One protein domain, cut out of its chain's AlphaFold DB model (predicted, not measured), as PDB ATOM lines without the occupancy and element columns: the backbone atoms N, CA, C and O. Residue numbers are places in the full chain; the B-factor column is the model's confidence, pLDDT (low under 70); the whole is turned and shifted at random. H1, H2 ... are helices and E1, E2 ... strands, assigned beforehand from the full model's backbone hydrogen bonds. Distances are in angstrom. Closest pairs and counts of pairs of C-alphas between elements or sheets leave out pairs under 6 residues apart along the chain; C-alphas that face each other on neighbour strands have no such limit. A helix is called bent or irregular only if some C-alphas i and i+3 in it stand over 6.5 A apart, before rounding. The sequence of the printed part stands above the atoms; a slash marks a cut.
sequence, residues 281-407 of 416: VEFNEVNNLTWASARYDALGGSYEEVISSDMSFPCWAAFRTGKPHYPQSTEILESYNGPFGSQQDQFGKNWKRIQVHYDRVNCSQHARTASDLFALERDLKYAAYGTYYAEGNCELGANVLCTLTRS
ATOM      1  N   VAL A 281     109.112 139.490 116.052       94.25
ATOM      2  CA  VAL A 281     109.560 138.850 117.297       94.25
ATOM      3  C   VAL A 281     110.741 139.612 117.886       94.25
ATOM      4  O   VAL A 281     111.829 139.643 117.305       94.25
ATOM      5  N   GLU A 282     110.541 140.203 119.060       94.12
ATOM      6  CA  GLU A 282     111.597 140.863 119.834       94.12
ATOM      7  C   GLU A 282     112.001 139.990 121.018       94.12
ATOM      8  O   GLU A 282     111.178 139.290 121.594       94.12
ATOM      9  N   PHE A 283     113.282 140.000 121.365       93.62
ATOM     10  CA  PHE A 283     113.837 139.156 122.418       93.62
ATOM     11  C   PHE A 283     114.383 140.063 123.513       93.62
ATOM     12  O   PHE A 283     115.191 140.949 123.230       93.62
ATOM     13  N   ASN A 284     113.920 139.853 124.740       91.69
ATOM     14  CA  ASN A 284     114.346 140.588 125.917       91.69
ATOM     15  C   ASN A 284     114.913 139.606 126.948       91.69
ATOM     16  O   ASN A 284     114.183 138.889 127.630       91.69
ATOM     17  N   GLU A 285     116.234 139.549 127.015       91.00
ATOM     18  CA  GLU A 285     116.956 138.683 127.937       91.00
ATOM     19  C   GLU A 285     117.022 139.333 129.323       91.00
ATOM     20  O   GLU A 285     117.511 140.457 129.470       91.00
ATOM     21  N   VAL A 286     116.551 138.628 130.352       89.44
ATOM     22  CA  VAL A 286     116.517 139.126 131.734       89.44
ATOM     23  C   VAL A 286     117.267 138.188 132.675       89.44
ATOM     24  O   VAL A 286     117.245 136.976 132.514       89.44
ATOM     25  N   ASN A 287     117.937 138.733 133.694       86.12
ATOM     26  CA  ASN A 287     118.755 137.921 134.610       86.12
ATOM     27  C   ASN A 287     117.935 137.098 135.621       86.12
ATOM     28  O   ASN A 287     118.474 136.183 136.233       86.12
ATOM     29  N   ASN A 288     116.674 137.462 135.852       83.06
ATOM     30  CA  ASN A 288     115.752 136.718 136.701       83.06
ATOM     31  C   ASN A 288     114.327 137.077 136.276       83.06
ATOM     32  O   ASN A 288     113.858 138.190 136.541       83.06
ATOM     33  N   LEU A 289     113.672 136.173 135.551       82.88
ATOM     34  CA  LEU A 289     112.319 136.408 135.077       82.88
ATOM     35  C   LEU A 289     111.354 136.193 136.243       82.88
ATOM     36  O   LEU A 289     111.145 135.077 136.704       82.88
ATOM     37  N   THR A 290     110.754 137.276 136.725       76.94
ATOM     38  CA  THR A 290     109.626 137.188 137.654       76.94
ATOM     39  C   THR A 290     108.356 137.590 136.924       76.94
ATOM     40  O   THR A 290     108.356 138.489 136.082       76.94
ATOM     41  N   TRP A 291     107.234 136.973 137.280       66.50
ATOM     42  CA  TRP A 291     105.923 137.374 136.762       66.50
ATOM     43  C   TRP A 291     105.648 138.873 136.956       66.50
ATOM     44  O   TRP A 291     105.033 139.517 136.108       66.50
ATOM     45  N   ALA A 292     106.145 139.447 138.056       62.44
ATOM     46  CA  ALA A 292     106.062 140.875 138.316       62.44
ATOM     47  C   ALA A 292     106.885 141.691 137.308       62.44
ATOM     48  O   ALA A 292     106.355 142.649 136.751       62.44
ATOM     49  N   SER A 293     108.137 141.315 137.025       62.09
ATOM     50  CA  SER A 293     109.006 142.075 136.114       62.09
ATOM     51  C   SER A 293     108.471 142.107 134.681       62.09
ATOM     52  O   SER A 293     108.451 143.172 134.075       62.09
ATOM     53  N   ALA A 294     107.932 140.990 134.179       60.19
ATOM     54  CA  ALA A 294     107.303 140.955 132.853       60.19
ATOM     55  C   ALA A 294     106.042 141.839 132.778       60.19
ATOM     56  O   ALA A 294     105.787 142.494 131.769       60.19
ATOM     57  N   ARG A 295     105.259 141.899 133.863       61.31
ATOM     58  CA  ARG A 295     104.045 142.722 133.924       61.31
ATOM     59  C   ARG A 295     104.353 144.214 134.073       61.31
ATOM     60  O   ARG A 295     103.629 145.021 133.508       61.31
ATOM     61  N   TYR A 296     105.391 144.592 134.820       57.31
ATOM     62  CA  TYR A 296     105.776 146.000 134.990       57.31
ATOM     63  C   TYR A 296     106.391 146.597 133.720       57.31
ATOM     64  O   TYR A 296     106.048 147.732 133.389       57.31
ATOM     65  N   ASP A 297     107.196 145.831 132.977       55.94
ATOM     66  CA  ASP A 297     107.669 146.248 131.649       55.94
ATOM     67  C   ASP A 297     106.485 146.440 130.680       55.94
ATOM     68  O   ASP A 297     106.408 147.465 130.003       55.94
ATOM     69  N   ALA A 298     105.499 145.533 130.704       53.06
ATOM     70  CA  ALA A 298     104.289 145.617 129.875       53.06
ATOM     71  C   ALA A 298     103.317 146.752 130.278       53.06
ATOM     72  O   ALA A 298     102.592 147.302 129.448       53.06
ATOM     73  N   LEU A 299     103.268 147.120 131.564       52.16
ATOM     74  CA  LEU A 299     102.402 148.193 132.082       52.16
ATOM     75  C   LEU A 299     103.013 149.596 131.917       52.16
ATOM     76  O   LEU A 299     102.293 150.587 132.047       52.16
ATOM     77  N   GLY A 300     104.313 149.693 131.613       51.88
ATOM     78  CA  GLY A 300     105.026 150.955 131.388       51.88
ATOM     79  C   GLY A 300     104.673 151.666 130.074       51.88
ATOM     80  O   GLY A 300     104.984 152.848 129.916       51.88
ATOM     81  N   GLY A 301     103.980 150.998 129.144       52.84
ATOM     82  CA  GLY A 301     103.539 151.611 127.894       52.84
ATOM     83  C   GLY A 301     102.462 150.818 127.152       52.84
ATOM     84  O   GLY A 301     102.656 149.671 126.802       52.84
ATOM     85  N   SER A 302     101.350 151.486 126.824       53.56
ATOM     86  CA  SER A 302     100.434 151.152 125.715       53.56
ATOM     87  C   SER A 302      99.936 149.690 125.604       53.56
ATOM     88  O   SER A 302     100.420 148.938 124.769       53.56
ATOM     89  N   TYR A 303      98.826 149.370 126.285       54.78
ATOM     90  CA  TYR A 303      97.880 148.283 125.948       54.78
ATOM     91  C   TYR A 303      98.504 146.945 125.492       54.78
ATOM     92  O   TYR A 303      98.106 146.399 124.456       54.78
ATOM     93  N   GLU A 304      99.467 146.424 126.250       65.62
ATOM     94  CA  GLU A 304     100.080 145.122 125.983       65.62
ATOM     95  C   GLU A 304      99.304 143.990 126.671       65.62
ATOM     96  O   GLU A 304      98.895 144.108 127.829       65.62
ATOM     97  N   GLU A 305      99.057 142.898 125.947       77.25
ATOM     98  CA  GLU A 305      98.411 141.697 126.488       77.25
ATOM     99  C   GLU A 305      99.489 140.660 126.802       77.25
ATOM    100  O   GLU A 305     100.267 140.271 125.933       77.25
ATOM    101  N   VAL A 306      99.581 140.250 128.066       79.12
ATOM    102  CA  VAL A 306     100.593 139.286 128.509       79.12
ATOM    103  C   VAL A 306     100.090 137.878 128.211       79.12
ATOM    104  O   VAL A 306      99.054 137.456 128.724       79.12
ATOM    105  N   ILE A 307     100.843 137.129 127.409       81.50
ATOM    106  CA  ILE A 307     100.652 135.693 127.242       81.50
ATOM    107  C   ILE A 307     101.350 135.013 128.411       81.50
ATOM    108  O   ILE A 307     102.555 134.764 128.391       81.50
ATOM    109  N   SER A 308     100.567 134.723 129.441       68.75
ATOM    110  CA  SER A 308     101.069 134.146 130.683       68.75
ATOM    111  C   SER A 308     100.723 132.667 130.845       68.75
ATOM    112  O   SER A 308     100.808 132.129 131.937       68.75
ATOM    113  N   SER A 309     100.224 132.027 129.791       80.88
ATOM    114  CA  SER A 309      99.860 130.618 129.846       80.88
ATOM    115  C   SER A 309     101.054 129.761 129.466       80.88
ATOM    116  O   SER A 309     101.579 129.878 128.355       80.88
ATOM    117  N   ASP A 310     101.379 128.836 130.355       86.19
ATOM    118  CA  ASP A 310     102.442 127.838 130.220       86.19
ATOM    119  C   ASP A 310     102.193 126.873 129.037       86.19
ATOM    120  O   ASP A 310     103.080 126.133 128.614       86.19
ATOM    121  N   MET A 311     100.989 126.925 128.450       89.62
ATOM    122  CA  MET A 311     100.547 126.149 127.288       89.62
ATOM    123  C   MET A 311     100.544 126.937 125.971       89.62
ATOM    124  O   MET A 311     100.069 126.434 124.953       89.62
ATOM    125  N   SER A 312     101.024 128.184 125.948       91.94
ATOM    126  CA  SER A 312     100.985 128.981 124.720       91.94
ATOM    127  C   SER A 312     102.029 128.513 123.702       91.94
ATOM    128  O   SER A 312     103.165 128.998 123.674       91.94
ATOM    129  N   PHE A 313     101.618 127.613 122.805       93.56
ATOM    130  CA  PHE A 313     102.472 127.155 121.711       93.56
ATOM    131  C   PHE A 313     102.990 128.305 120.827       93.56
ATOM    132  O   PHE A 313     104.185 128.304 120.538       93.56
ATOM    133  N   PRO A 314     102.198 129.337 120.456       93.50
ATOM    134  CA  PRO A 314     102.731 130.460 119.683       93.50
ATOM    135  C   PRO A 314     103.864 131.215 120.386       93.50
ATOM    136  O   PRO A 314     104.811 131.634 119.720       93.50
ATOM    137  N   CYS A 315     103.808 131.351 121.717       94.56
ATOM    138  CA  CYS A 315     104.895 131.944 122.496       94.56
ATOM    139  C   CYS A 315     106.130 131.032 122.526       94.56
ATOM    140  O   CYS A 315     107.238 131.490 122.238       94.56
ATOM    141  N   TRP A 316     105.944 129.733 122.790       95.69
ATOM    142  CA  TRP A 316     107.042 128.760 122.771       95.69
ATOM    143  C   TRP A 316     107.729 128.692 121.403       95.69
ATOM    144  O   TRP A 316     108.955 128.759 121.305       95.69
ATOM    145  N   ALA A 317     106.942 128.636 120.329       95.75
ATOM    146  CA  ALA A 317     107.434 128.629 118.960       95.75
ATOM    147  C   ALA A 317     108.183 129.925 118.621       95.75
ATOM    148  O   ALA A 317     109.268 129.857 118.036       95.75
ATOM    149  N   ALA A 318     107.670 131.090 119.039       95.75
ATOM    150  CA  ALA A 318     108.356 132.369 118.855       95.75
ATOM    151  C   ALA A 318     109.723 132.392 119.547       95.75
ATOM    152  O   ALA A 318     110.708 132.805 118.935       95.75
ATOM    153  N   PHE A 319     109.810 131.886 120.779       96.44
ATOM    154  CA  PHE A 319     111.067 131.765 121.515       96.44
ATOM    155  C   PHE A 319     112.062 130.820 120.821       96.44
ATOM    156  O   PHE A 319     113.213 131.188 120.561       96.44
ATOM    157  N   ARG A 320     111.615 129.608 120.484       96.88
ATOM    158  CA  ARG A 320     112.488 128.538 119.986       96.88
ATOM    159  C   ARG A 320     112.905 128.711 118.532       96.88
ATOM    160  O   ARG A 320     114.017 128.322 118.189       96.88
ATOM    161  N   THR A 321     112.062 129.304 117.689       95.50
ATOM    162  CA  THR A 321     112.327 129.449 116.242       95.50
ATOM    163  C   THR A 321     112.602 130.890 115.807       95.50
ATOM    164  O   THR A 321     113.100 131.127 114.708       95.50
ATOM    165  N   GLY A 322     112.272 131.875 116.646       94.44
ATOM    166  CA  GLY A 322     112.269 133.284 116.252       94.44
ATOM    167  C   GLY A 322     111.048 133.706 115.433       94.44
ATOM    168  O   GLY A 322     111.028 134.840 114.956       94.44
ATOM    169  N   LYS A 323     110.051 132.828 115.257       93.81
ATOM    170  CA  LYS A 323     108.779 133.115 114.581       93.81
ATOM    171  C   LYS A 323     107.615 132.431 115.313       93.81
ATOM    172  O   LYS A 323     107.741 131.269 115.693       93.81
ATOM    173  N   PRO A 324     106.483 133.110 115.548       92.75
ATOM    174  CA  PRO A 324     105.325 132.450 116.132       92.75
ATOM    175  C   PRO A 324     104.695 131.502 115.110       92.75
ATOM    176  O   PRO A 324     104.604 131.811 113.922       92.75
ATOM    177  N   HIS A 325     104.217 130.355 115.588       90.88
ATOM    178  CA  HIS A 325     103.497 129.374 114.783       90.88
ATOM    179  C   HIS A 325     102.277 128.856 115.542       90.88
ATOM    180  O   HIS A 325     102.290 128.775 116.768       90.88
ATOM    181  N   TYR A 326     101.227 128.492 114.805       88.94
ATOM    182  CA  TYR A 326     100.124 127.711 115.357       88.94
ATOM    183  C   TYR A 326     100.552 126.255 115.540       88.94
ATOM    184  O   TYR A 326     101.335 125.759 114.721       88.94
ATOM    185  N   PRO A 327     100.038 125.561 116.571       87.44
ATOM    186  CA  PRO A 327     100.238 124.130 116.684       87.44
ATOM    187  C   PRO A 327      99.524 123.427 115.525       87.44
ATOM    188  O   PRO A 327      98.433 123.813 115.098       87.44
ATOM    189  N   GLN A 328     100.156 122.388 115.009       83.44
ATOM    190  CA  GLN A 328      99.586 121.433 114.077       83.44
ATOM    191  C   GLN A 328      98.578 120.511 114.774       83.44
ATOM    192  O   GLN A 328      97.581 120.133 114.152       83.44
ATOM    193  N   SER A 329      98.816 120.150 116.040       83.25
ATOM    194  CA  SER A 329      97.858 119.376 116.834       83.25
ATOM    195  C   SER A 329      96.663 120.225 117.279       83.25
ATOM    196  O   SER A 329      96.813 121.245 117.956       83.25
ATOM    197  N   THR A 330      95.451 119.762 116.957       80.00
ATOM    198  CA  THR A 330      94.203 120.388 117.423       80.00
ATOM    199  C   THR A 330      94.036 120.297 118.930       80.00
ATOM    200  O   THR A 330      93.476 121.206 119.521       80.00
ATOM    201  N   GLU A 331      94.550 119.242 119.558       83.38
ATOM    202  CA  GLU A 331      94.461 119.039 121.008       83.38
ATOM    203  C   GLU A 331      95.217 120.134 121.777       83.38
ATOM    204  O   GLU A 331      94.744 120.660 122.785       83.38
ATOM    205  N   ILE A 332      96.375 120.546 121.253       86.06
ATOM    206  CA  ILE A 332      97.168 121.646 121.817       86.06
ATOM    207  C   ILE A 332      96.429 122.979 121.638       86.06
ATOM    208  O   ILE A 332      96.406 123.806 122.546       86.06
ATOM    209  N   LEU A 333      95.789 123.187 120.483       83.94
ATOM    210  CA  LEU A 333      94.999 124.394 120.238       83.94
ATOM    211  C   LEU A 333      93.752 124.465 121.136       83.94
ATOM    212  O   LEU A 333      93.408 125.539 121.629       83.94
ATOM    213  N   GLU A 334      93.083 123.330 121.351       82.81
ATOM    214  CA  GLU A 334      91.883 123.202 122.184       82.81
ATOM    215  C   GLU A 334      92.164 123.429 123.664       82.81
ATOM    216  O   GLU A 334      91.385 124.103 124.333       82.81
ATOM    217  N   SER A 335      93.292 122.923 124.155       82.75
ATOM    218  CA  SER A 335      93.678 123.037 125.564       82.75
ATOM    219  C   SER A 335      94.175 124.430 125.969       82.75
ATOM    220  O   SER A 335      94.227 124.747 127.159       82.75
ATOM    221  N   TYR A 336      94.500 125.289 125.002       84.62
ATOM    222  CA  TYR A 336      94.936 126.657 125.251       84.62
ATOM    223  C   TYR A 336      93.757 127.650 125.253       84.62
ATOM    224  O   TYR A 336      93.039 127.783 124.265       84.62
ATOM    225  N   ASN A 337      93.615 128.418 126.341       81.69
ATOM    226  CA  ASN A 337      92.555 129.428 126.533       81.69
ATOM    227  C   ASN A 337      93.035 130.885 126.357       81.69
ATOM    228  O   ASN A 337      92.436 131.807 126.904       81.69
ATOM    229  N   GLY A 338      94.154 131.118 125.667       82.94
ATOM    230  CA  GLY A 338      94.672 132.478 125.461       82.94
ATOM    231  C   GLY A 338      94.253 133.123 124.133       82.94
ATOM    232  O   GLY A 338      93.426 132.571 123.408       82.94
ATOM    233  N   PRO A 339      94.857 134.273 123.765       82.81
ATOM    234  CA  PRO A 339      94.465 135.074 122.595       82.81
ATOM    235  C   PRO A 339      94.642 134.380 121.237       82.81
ATOM    236  O   PRO A 339      94.199 134.918 120.232       82.81
ATOM    237  N   PHE A 340      95.292 133.214 121.198       85.62
ATOM    238  CA  PHE A 340      95.447 132.385 119.998       85.62
ATOM    239  C   PHE A 340      94.914 130.956 120.201       85.62
ATOM    240  O   PHE A 340      95.296 130.047 119.468       85.62
ATOM    241  N   GLY A 341      94.118 130.736 121.249       82.62
ATOM    242  CA  GLY A 341      93.554 129.441 121.616       82.62
ATOM    243  C   GLY A 341      92.181 129.172 121.007       82.62
ATOM    244  O   GLY A 341      91.617 130.013 120.307       82.62
ATOM    245  N   SER A 342      91.616 128.001 121.301       75.00
ATOM    246  CA  SER A 342      90.293 127.601 120.795       75.00
ATOM    247  C   SER A 342      89.142 128.477 121.297       75.00
ATOM    248  O   SER A 342      88.143 128.640 120.599       75.00
ATOM    249  N   GLN A 343      89.296 129.069 122.484       73.38
ATOM    250  CA  GLN A 343      88.304 129.940 123.113       73.38
ATOM    251  C   GLN A 343      88.532 131.429 122.828       73.38
ATOM    252  O   GLN A 343      88.026 132.267 123.575       73.38
ATOM    253  N   GLN A 344      89.305 131.799 121.797       74.19
ATOM    254  CA  GLN A 344      89.517 133.221 121.539       74.19
ATOM    255  C   GLN A 344      88.175 133.918 121.247       74.19
ATOM    256  O   GLN A 344      87.401 133.494 120.390       74.19
ATOM    257  N   ASP A 345      87.929 135.028 121.929       72.25
ATOM    258  CA  ASP A 345      86.793 135.926 121.704       72.25
ATOM    259  C   ASP A 345      87.235 137.249 121.052       72.25
ATOM    260  O   ASP A 345      86.422 138.047 120.588       72.25
ATOM    261  N   GLN A 346      88.547 137.467 120.956       71.50
ATOM    262  CA  GLN A 346      89.160 138.735 120.573       71.50
ATOM    263  C   GLN A 346      89.355 138.899 119.062       71.50
ATOM    264  O   GLN A 346      90.372 139.435 118.607       71.50
ATOM    265  N   PHE A 347      88.385 138.449 118.267       68.44
ATOM    266  CA  PHE A 347      88.434 138.611 116.817       68.44
ATOM    267  C   PHE A 347      88.521 140.102 116.440       68.44
ATOM    268  O   PHE A 347      87.759 140.933 116.934       68.44
ATOM    269  N   GLY A 348      89.475 140.451 115.569       68.94
ATOM    270  CA  GLY A 348      89.690 141.824 115.087       68.94
ATOM    271  C   GLY A 348      90.769 142.623 115.828       68.94
ATOM    272  O   GLY A 348      91.050 143.763 115.448       68.94
ATOM    273  N   LYS A 349      91.419 142.054 116.853       77.62
ATOM    274  CA  LYS A 349      92.658 142.633 117.392       77.62
ATOM    275  C   LYS A 349      93.827 142.254 116.486       77.62
ATOM    276  O   LYS A 349      94.082 141.079 116.294       77.62
ATOM    277  N   ASN A 350      94.588 143.227 115.988       81.19
ATOM    278  CA  ASN A 350      95.810 142.951 115.225       81.19
ATOM    279  C   ASN A 350      97.047 143.178 116.098       81.19
ATOM    280  O   ASN A 350      97.346 144.304 116.523       81.19
ATOM    281  N   TRP A 351      97.773 142.094 116.348       86.56
ATOM    282  CA  TRP A 351      99.016 142.090 117.107       86.56
ATOM    283  C   TRP A 351     100.185 142.233 116.142       86.56
ATOM    284  O   TRP A 351     100.365 141.408 115.254       86.56
ATOM    285  N   LYS A 352     100.972 143.300 116.285       88.25
ATOM    286  CA  LYS A 352     102.092 143.565 115.367       88.25
ATOM    287  C   LYS A 352     103.383 142.912 115.844       88.25
ATOM    288  O   LYS A 352     104.229 142.542 115.033       88.25
ATOM    289  N   ARG A 353     103.544 142.822 117.162       90.00
ATOM    290  CA  ARG A 353     104.772 142.384 117.812       90.00
ATOM    291  C   ARG A 353     104.458 141.397 118.926       90.00
ATOM    292  O   ARG A 353     103.532 141.630 119.703       90.00
ATOM    293  N   ILE A 354     105.265 140.346 119.000       92.12
ATOM    294  CA  ILE A 354     105.417 139.492 120.173       92.12
ATOM    295  C   ILE A 354     106.810 139.729 120.754       92.12
ATOM    296  O   ILE A 354     107.816 139.594 120.055       92.12
ATOM    297  N   GLN A 355     106.881 140.131 122.015       92.50
ATOM    298  CA  GLN A 355     108.143 140.278 122.726       92.50
ATOM    299  C   GLN A 355     108.309 139.092 123.672       92.50
ATOM    300  O   GLN A 355     107.453 138.813 124.505       92.50
ATOM    301  N   VAL A 356     109.401 138.359 123.493       93.75
ATOM    302  CA  VAL A 356     109.756 137.169 124.259       93.75
ATOM    303  C   VAL A 356     110.721 137.586 125.358       93.75
ATOM    304  O   VAL A 356     111.857 137.972 125.081       93.75
ATOM    305  N   HIS A 357     110.277 137.489 126.602       92.69
ATOM    306  CA  HIS A 357     111.095 137.700 127.786       92.69
ATOM    307  C   HIS A 357     111.595 136.346 128.272       92.69
ATOM    308  O   HIS A 357     110.780 135.462 128.534       92.69
ATOM    309  N   TYR A 358     112.907 136.162 128.390       93.44
ATOM    310  CA  TYR A 358     113.458 134.885 128.843       93.44
ATOM    311  C   TYR A 358     114.634 135.050 129.800       93.44
ATOM    312  O   TYR A 358     115.382 136.027 129.747       93.44
ATOM    313  N   ASP A 359     114.783 134.067 130.682       94.00
ATOM    314  CA  ASP A 359     115.855 133.994 131.665       94.00
ATOM    315  C   ASP A 359     117.205 133.718 130.991       94.00
ATOM    316  O   ASP A 359     117.420 132.685 130.345       94.00
ATOM    317  N   ARG A 360     118.144 134.637 131.200       93.38
ATOM    318  CA  ARG A 360     119.515 134.561 130.711       93.38
ATOM    319  C   ARG A 360     120.208 133.252 131.073       93.38
ATOM    320  O   ARG A 360     120.901 132.675 130.234       93.38
ATOM    321  N   VAL A 361     120.078 132.808 132.317       93.00
ATOM    322  CA  VAL A 361     120.871 131.694 132.850       93.00
ATOM    323  C   VAL A 361     120.337 130.364 132.335       93.00
ATOM    324  O   VAL A 361     121.113 129.496 131.945       93.00
ATOM    325  N   ASN A 362     119.014 130.226 132.295       94.12
ATOM    326  CA  ASN A 362     118.363 128.947 132.020       94.12
ATOM    327  C   ASN A 362     117.971 128.763 130.547       94.12
ATOM    328  O   ASN A 362     117.963 127.635 130.057       94.12
ATOM    329  N   CYS A 363     117.673 129.848 129.824       95.44
ATOM    330  CA  CYS A 363     117.019 129.779 128.514       95.44
ATOM    331  C   CYS A 363     117.853 130.286 127.331       95.44
ATOM    332  O   CYS A 363     117.528 129.950 126.193       95.44
ATOM    333  N   SER A 364     118.939 131.037 127.544       95.12
ATOM    334  CA  SER A 364     119.689 131.659 126.430       95.12
ATOM    335  C   SER A 364     120.187 130.674 125.376       95.12
ATOM    336  O   SER A 364     120.192 130.992 124.191       95.12
ATOM    337  N   GLN A 365     120.566 129.460 125.782       95.38
ATOM    338  CA  GLN A 365     121.038 128.422 124.859       95.38
ATOM    339  C   GLN A 365     119.926 127.808 123.988       95.38
ATOM    340  O   GLN A 365     120.227 127.111 123.025       95.38
ATOM    341  N   HIS A 366     118.655 128.046 124.323       95.12
ATOM    342  CA  HIS A 366     117.486 127.476 123.642       95.12
ATOM    343  C   HIS A 366     116.771 128.491 122.733       95.12
ATOM    344  O   HIS A 366     115.925 128.111 121.920       95.12
ATOM    345  N   ALA A 367     117.116 129.778 122.833       95.06
ATOM    346  CA  ALA A 367     116.534 130.829 122.011       95.06
ATOM    347  C   ALA A 367     116.952 130.669 120.537       95.06
ATOM    348  O   ALA A 367     118.142 130.642 120.221       95.06
ATOM    349  N   ARG A 368     115.975 130.625 119.621       94.50
ATOM    350  CA  ARG A 368     116.188 130.543 118.157       94.50
ATOM    351  C   ARG A 368     117.010 129.336 117.677       94.50
ATOM    352  O   ARG A 368     117.665 129.413 116.639       94.50
ATOM    353  N   THR A 369     116.997 128.230 118.412       94.00
ATOM    354  CA  THR A 369     117.765 127.029 118.051       94.00
ATOM    355  C   THR A 369     116.957 125.972 117.307       94.00
ATOM    356  O   THR A 369     117.547 125.082 116.696       94.00
ATOM    357  N   ALA A 370     115.627 126.053 117.323       92.44
ATOM    358  CA  ALA A 370     114.759 125.060 116.700       92.44
ATOM    359  C   ALA A 370     114.272 125.507 115.316       92.44
ATOM    360  O   ALA A 370     113.918 126.665 115.100       92.44
ATOM    361  N   SER A 371     114.184 124.552 114.391       89.69
ATOM    362  CA  SER A 371     113.563 124.733 113.071       89.69
ATOM    363  C   SER A 371     112.438 123.734 112.786       89.69
ATOM    364  O   SER A 371     111.661 123.940 111.860       89.69
ATOM    365  N   ASP A 372     112.358 122.642 113.552       90.38
ATOM    366  CA  ASP A 372     111.341 121.600 113.395       90.38
ATOM    367  C   ASP A 372     110.151 121.865 114.330       90.38
ATOM    368  O   ASP A 372     110.220 121.620 115.534       90.38
ATOM    369  N   LEU A 373     109.047 122.354 113.761       85.69
ATOM    370  CA  LEU A 373     107.818 122.658 114.501       85.69
ATOM    371  C   LEU A 373     107.171 121.412 115.112       85.69
ATOM    372  O   LEU A 373     106.603 121.493 116.198       85.69
ATOM    373  N   PHE A 374     107.287 120.256 114.455       85.44
ATOM    374  CA  PHE A 374     106.707 119.015 114.964       85.44
ATOM    375  C   PHE A 374     107.468 118.518 116.195       85.44
ATOM    376  O   PHE A 374     106.883 117.967 117.127       85.44
ATOM    377  N   ALA A 375     108.784 118.738 116.226       88.69
ATOM    378  CA  ALA A 375     109.577 118.443 117.407       88.69
ATOM    379  C   ALA A 375     109.181 119.324 118.599       88.69
ATOM    380  O   ALA A 375     109.106 118.797 119.706       88.69
ATOM    381  N   LEU A 376     108.864 120.602 118.367       91.81
ATOM    382  CA  LEU A 376     108.491 121.546 119.427       91.81
ATOM    383  C   LEU A 376     107.196 121.175 120.148       91.81
ATOM    384  O   LEU A 376     107.073 121.420 121.343       91.81
ATOM    385  N   GLU A 377     106.232 120.554 119.468       90.62
ATOM    386  CA  GLU A 377     105.014 120.081 120.139       90.62
ATOM    387  C   GLU A 377     105.302 118.984 121.174       90.62
ATOM    388  O   GLU A 377     104.591 118.880 122.171       90.62
ATOM    389  N   ARG A 378     106.383 118.211 120.995       89.94
ATOM    390  CA  ARG A 378     106.813 117.168 121.946       89.94
ATOM    391  C   ARG A 378     107.531 117.720 123.179       89.94
ATOM    392  O   ARG A 378     107.806 116.962 124.114       89.94
ATOM    393  N   ASP A 379     107.822 119.019 123.198       90.94
ATOM    394  CA  ASP A 379     108.356 119.695 124.381       90.94
ATOM    395  C   ASP A 379     107.276 119.909 125.450       90.94
ATOM    396  O   ASP A 379     107.601 120.277 126.578       90.94
ATOM    397  N   LEU A 380     106.004 119.641 125.123       92.56
ATOM    398  CA  LEU A 380     104.911 119.646 126.082       92.56
ATOM    399  C   LEU A 380     105.145 118.570 127.156       92.56
ATOM    400  O   LEU A 380     105.286 117.378 126.864       92.56
ATOM    401  N   LYS A 381     105.198 118.999 128.413       91.81
ATOM    402  CA  LYS A 381     105.337 118.160 129.602       91.81
ATOM    403  C   LYS A 381     104.029 118.135 130.381       91.81
ATOM    404  O   LYS A 381     103.278 119.106 130.404       91.81
ATOM    405  N   TYR A 382     103.796 117.009 131.048       89.44
ATOM    406  CA  TYR A 382     102.666 116.796 131.944       89.44
ATOM    407  C   TYR A 382     103.195 116.696 133.374       89.44
ATOM    408  O   TYR A 382     104.012 115.823 133.673       89.44
ATOM    409  N   ALA A 383     102.726 117.575 134.255       85.56
ATOM    410  CA  ALA A 383     103.008 117.535 135.684       85.56
ATOM    411  C   ALA A 383     101.705 117.471 136.488       85.56
ATOM    412  O   ALA A 383     100.619 117.729 135.977       85.56
ATOM    413  N   ALA A 384     101.813 117.150 137.779       82.75
ATOM    414  CA  ALA A 384     100.656 117.033 138.670       82.75
ATOM    415  C   ALA A 384      99.807 118.320 138.764       82.75
ATOM    416  O   ALA A 384      98.632 118.248 139.111       82.75
ATOM    417  N   TYR A 385     100.395 119.479 138.454       76.25
ATOM    418  CA  TYR A 385      99.761 120.794 138.578       76.25
ATOM    419  C   TYR A 385      99.392 121.441 137.239       76.25
ATOM    420  O   TYR A 385      98.866 122.550 137.238       76.25
ATOM    421  N   GLY A 386      99.644 120.775 136.109       84.25
ATOM    422  CA  GLY A 386      99.334 121.326 134.794       84.25
ATOM    423  C   GLY A 386     100.219 120.784 133.681       84.25
ATOM    424  O   GLY A 386     101.051 119.895 133.876       84.25
ATOM    425  N   THR A 387     100.023 121.346 132.498       88.44
ATOM    426  CA  THR A 387     100.798 121.062 131.291       88.44
ATOM    427  C   THR A 387     101.535 122.313 130.859       88.44
ATOM    428  O   THR A 387     100.947 123.392 130.859       88.44
ATOM    429  N   TYR A 388     102.800 122.164 130.484       92.62
ATOM    430  CA  TYR A 388     103.666 123.287 130.135       92.62
ATOM    431  C   TYR A 388     104.714 122.882 129.102       92.62
ATOM    432  O   TYR A 388     105.028 121.700 128.959       92.62
ATOM    433  N   TYR A 389     105.275 123.849 128.383       94.56
ATOM    434  CA  TYR A 389     106.411 123.604 127.492       94.56
ATOM    435  C   TYR A 389     107.739 123.754 128.227       94.56
ATOM    436  O   TYR A 389     107.958 124.765 128.892       94.56
ATOM    437  N   ALA A 390     108.641 122.780 128.088       94.94
ATOM    438  CA  ALA A 390     109.981 122.888 128.656       94.94
ATOM    439  C   ALA A 390     111.046 122.114 127.873       94.94
ATOM    440  O   ALA A 390     110.816 121.004 127.384       94.94
ATOM    441  N   GLU A 391     112.256 122.673 127.853       94.50
ATOM    442  CA  GLU A 391     113.474 122.001 127.404       94.50
ATOM    443  C   GLU A 391     114.591 122.217 128.435       94.50
ATOM    444  O   GLU A 391     115.045 123.336 128.671       94.50
ATOM    445  N   GLY A 392     115.030 121.134 129.083       92.69
ATOM    446  CA  GLY A 392     115.995 121.219 130.182       92.69
ATOM    447  C   GLY A 392     115.443 122.026 131.362       92.69
ATOM    448  O   GLY A 392     114.368 121.718 131.864       92.69
ATOM    449  N   ASN A 393     116.184 123.055 131.782       93.12
ATOM    450  CA  ASN A 393     115.782 123.978 132.852       93.12
ATOM    451  C   ASN A 393     115.031 125.214 132.325       93.12
ATOM    452  O   ASN A 393     114.807 126.153 133.082       93.12
ATOM    453  N   CYS A 394     114.716 125.259 131.028       94.31
ATOM    454  CA  CYS A 394     113.998 126.366 130.416       94.31
ATOM    455  C   CYS A 394     112.519 126.007 130.253       94.31
ATOM    456  O   CYS A 394     112.173 125.195 129.393       94.31
ATOM    457  N   GLU A 395     111.659 126.619 131.065       93.69
ATOM    458  CA  GLU A 395     110.218 126.356 131.099       93.69
ATOM    459  C   GLU A 395     109.396 127.593 130.692       93.69
ATOM    460  O   GLU A 395     109.668 128.718 131.129       93.69
ATOM    461  N   LEU A 396     108.374 127.394 129.855       92.12
ATOM    462  CA  LEU A 396     107.390 128.423 129.517       92.12
ATOM    463  C   LEU A 396     106.493 128.706 130.726       92.12
ATOM    464  O   LEU A 396     105.972 127.783 131.335       92.12
ATOM    465  N   GLY A 397     106.302 129.983 131.055       87.50
ATOM    466  CA  GLY A 397     105.581 130.421 132.249       87.50
ATOM    467  C   GLY A 397     106.497 130.737 133.428       87.50
ATOM    468  O   GLY A 397     106.238 131.685 134.169       87.50
ATOM    469  N   ALA A 398     107.609 130.012 133.575       89.25
ATOM    470  CA  ALA A 398     108.590 130.248 134.637       89.25
ATOM    471  C   ALA A 398     109.809 131.044 134.144       89.25
ATOM    472  O   ALA A 398     110.153 132.081 134.712       89.25
ATOM    473  N   ASN A 399     110.450 130.577 133.072       92.75
ATOM    474  CA  ASN A 399     111.684 131.145 132.526       92.75
ATOM    475  C   ASN A 399     111.491 131.817 131.168       92.75
ATOM    476  O   ASN A 399     112.399 132.511 130.716       92.75
ATOM    477  N   VAL A 400     110.339 131.623 130.521       92.56
ATOM    478  CA  VAL A 400     109.955 132.288 129.271       92.56
ATOM    479  C   VAL A 400     108.539 132.837 129.405       92.56
ATOM    480  O   VAL A 400     107.636 132.128 129.837       92.56
ATOM    481  N   LEU A 401     108.326 134.088 129.012       91.88
ATOM    482  CA  LEU A 401     107.020 134.747 128.959       91.88
ATOM    483  C   LEU A 401     106.935 135.566 127.671       91.88
ATOM    484  O   LEU A 401     107.952 136.075 127.199       91.88
ATOM    485  N   CYS A 402     105.736 135.739 127.116       91.75
ATOM    486  CA  CYS A 402     105.550 136.611 125.958       91.75
ATOM    487  C   CYS A 402     104.567 137.738 126.247       91.75
ATOM    488  O   CYS A 402     103.553 137.542 126.914       91.75
ATOM    489  N   THR A 403     104.826 138.907 125.678       90.12
ATOM    490  CA  THR A 403     103.898 140.036 125.658       90.12
ATOM    491  C   THR A 403     103.523 140.357 124.217       90.12
ATOM    492  O   THR A 403     104.316 140.192 123.285       90.12
ATOM    493  N   LEU A 404     102.271 140.755 124.012       88.19
ATOM    494  CA  LEU A 404     101.744 141.152 122.716       88.19
ATOM    495  C   LEU A 404     101.523 142.657 122.687       88.19
ATOM    496  O   LEU A 404     100.735 143.189 123.470       88.19
ATOM    497  N   THR A 405     102.129 143.325 121.710       86.75
ATOM    498  CA  THR A 405     101.906 144.751 121.464       86.75
ATOM    499  C   THR A 405     100.989 144.925 120.252       86.75
ATOM    500  O   THR A 405     101.237 144.392 119.158       86.75
ATOM    501  N   ARG A 406      99.909 145.699 120.413       79.38
ATOM    502  CA  ARG A 406      98.988 146.001 119.305       79.38
ATOM    503  C   ARG A 406      99.661 146.849 118.235       79.38
ATOM    504  O   ARG A 406     100.465 147.735 118.526       79.38
ATOM    505  N   SER A 407      99.248 146.656 116.984       68.19
ATOM    506  CA  SER A 407      99.476 147.689 115.976       68.19
ATOM    507  C   SER A 407      98.665 148.922 116.396       68.19
ATOM    508  O   SER A 407      97.450 148.815 116.585       68.19
TER     509      SER A 407
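Overview. This is residues 281 to 407 of the 416 residues of an uncharacterized protein of Pyrenochaeta sp. DS3sAY3a (UniProt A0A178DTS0). A twisted sheet of four strands has H1 over one face and H2 crossing the other, with H4 on H2's face near E1; farther out, the hairpin E4 E5 and short H5 pack on H2, which lies near the middle. H3 and the long loop of residues 336 to 350 lie to one side. The printed part has 127 residues, in the order E1 H1 E2 H2 H3 E3 H4 H5 E4 E5 E6; the class is mixed, helices and strands. The large sheet is mixed, in the order E1 E3 E6 E2, and E4 E5 is antiparallel. The whole is compact, with a radius of gyration of the C-alphas of 13.6 A, and rounded, spanning 35 by 35 by 29 A.

Arrangement. The sheet, only just strongly twisted with C-alphas up to 4.2 A off its best plane, has E1, residues 281 to 286, parallel to E3, residues 351 to 359, at 26 degrees, with N 284 and O 356 2.8 A apart. E6, residues 400 to 406, is antiparallel to E3, with N 357 and O 401 2.8 A apart, and to E2, residues 305 to 307, with N 307 and O 402 2.8 A apart. H2, residues 313 to 321, is over E3 and E6 at a height over the sheet of 8.9 A, across the strands at 68 degrees to E3 on the local plane; the closest C-alphas of H2 and E6 are those of Cys 315 and Cys 402, 5.8 A. On the opposite face H1, residues 291 to 299, runs along E6 at a height of 9.0 A. These make three layers, helices on both faces of a sheet, with H4, residues 360 to 366, on the same face as H2. H4 is irregular, C-alphas 362 and 365 being 7.7 A apart; 0 of its 3 O i to N i+4 pairs and 1 of its 4 O i to N i+3 pairs are within hydrogen-bond range. E1, H1, E2 form a split strand-helix-strand unit, two strands running the same way with others between them, with a right-handed crossover; so do E2, H2 and H3, residues 330 to 335, and E3. H5, residues 373 to 377, only just touches H2, with 3 pairs of C-alphas within 8 A, the closest Ala 317 and Leu 376, 7.2 A. E4, residues 380 to 383, and E5, residues 386 to 391, form a hairpin, with N 381 and O 388 2.8 A apart. In H1, H2, H3 and H5 every O i to N i+4 pair is within hydrogen-bond range.

Along the chain. E1 begins at C-alpha 281 (109.560, 138.850, 117.297), and E6, 20.2 A long, ends at C-alpha 406 (98.988, 146.001, 119.305). E3 measures 23.7 A from first to last C-alpha, E1 and E5 16.0 A each, H1 12.3 A and H2 11.5 A.

Size, cuts and confidence. The two C-alphas farthest apart, Ala 384 and Ser 407, are 38.2 A apart. The printed part has no cut, and the link from H3 to E3, 15 residues, is long. Mean pLDDT of the printed part is 84.6; residues 291 to 304, 308, 347 to 348 and 407 are under 70.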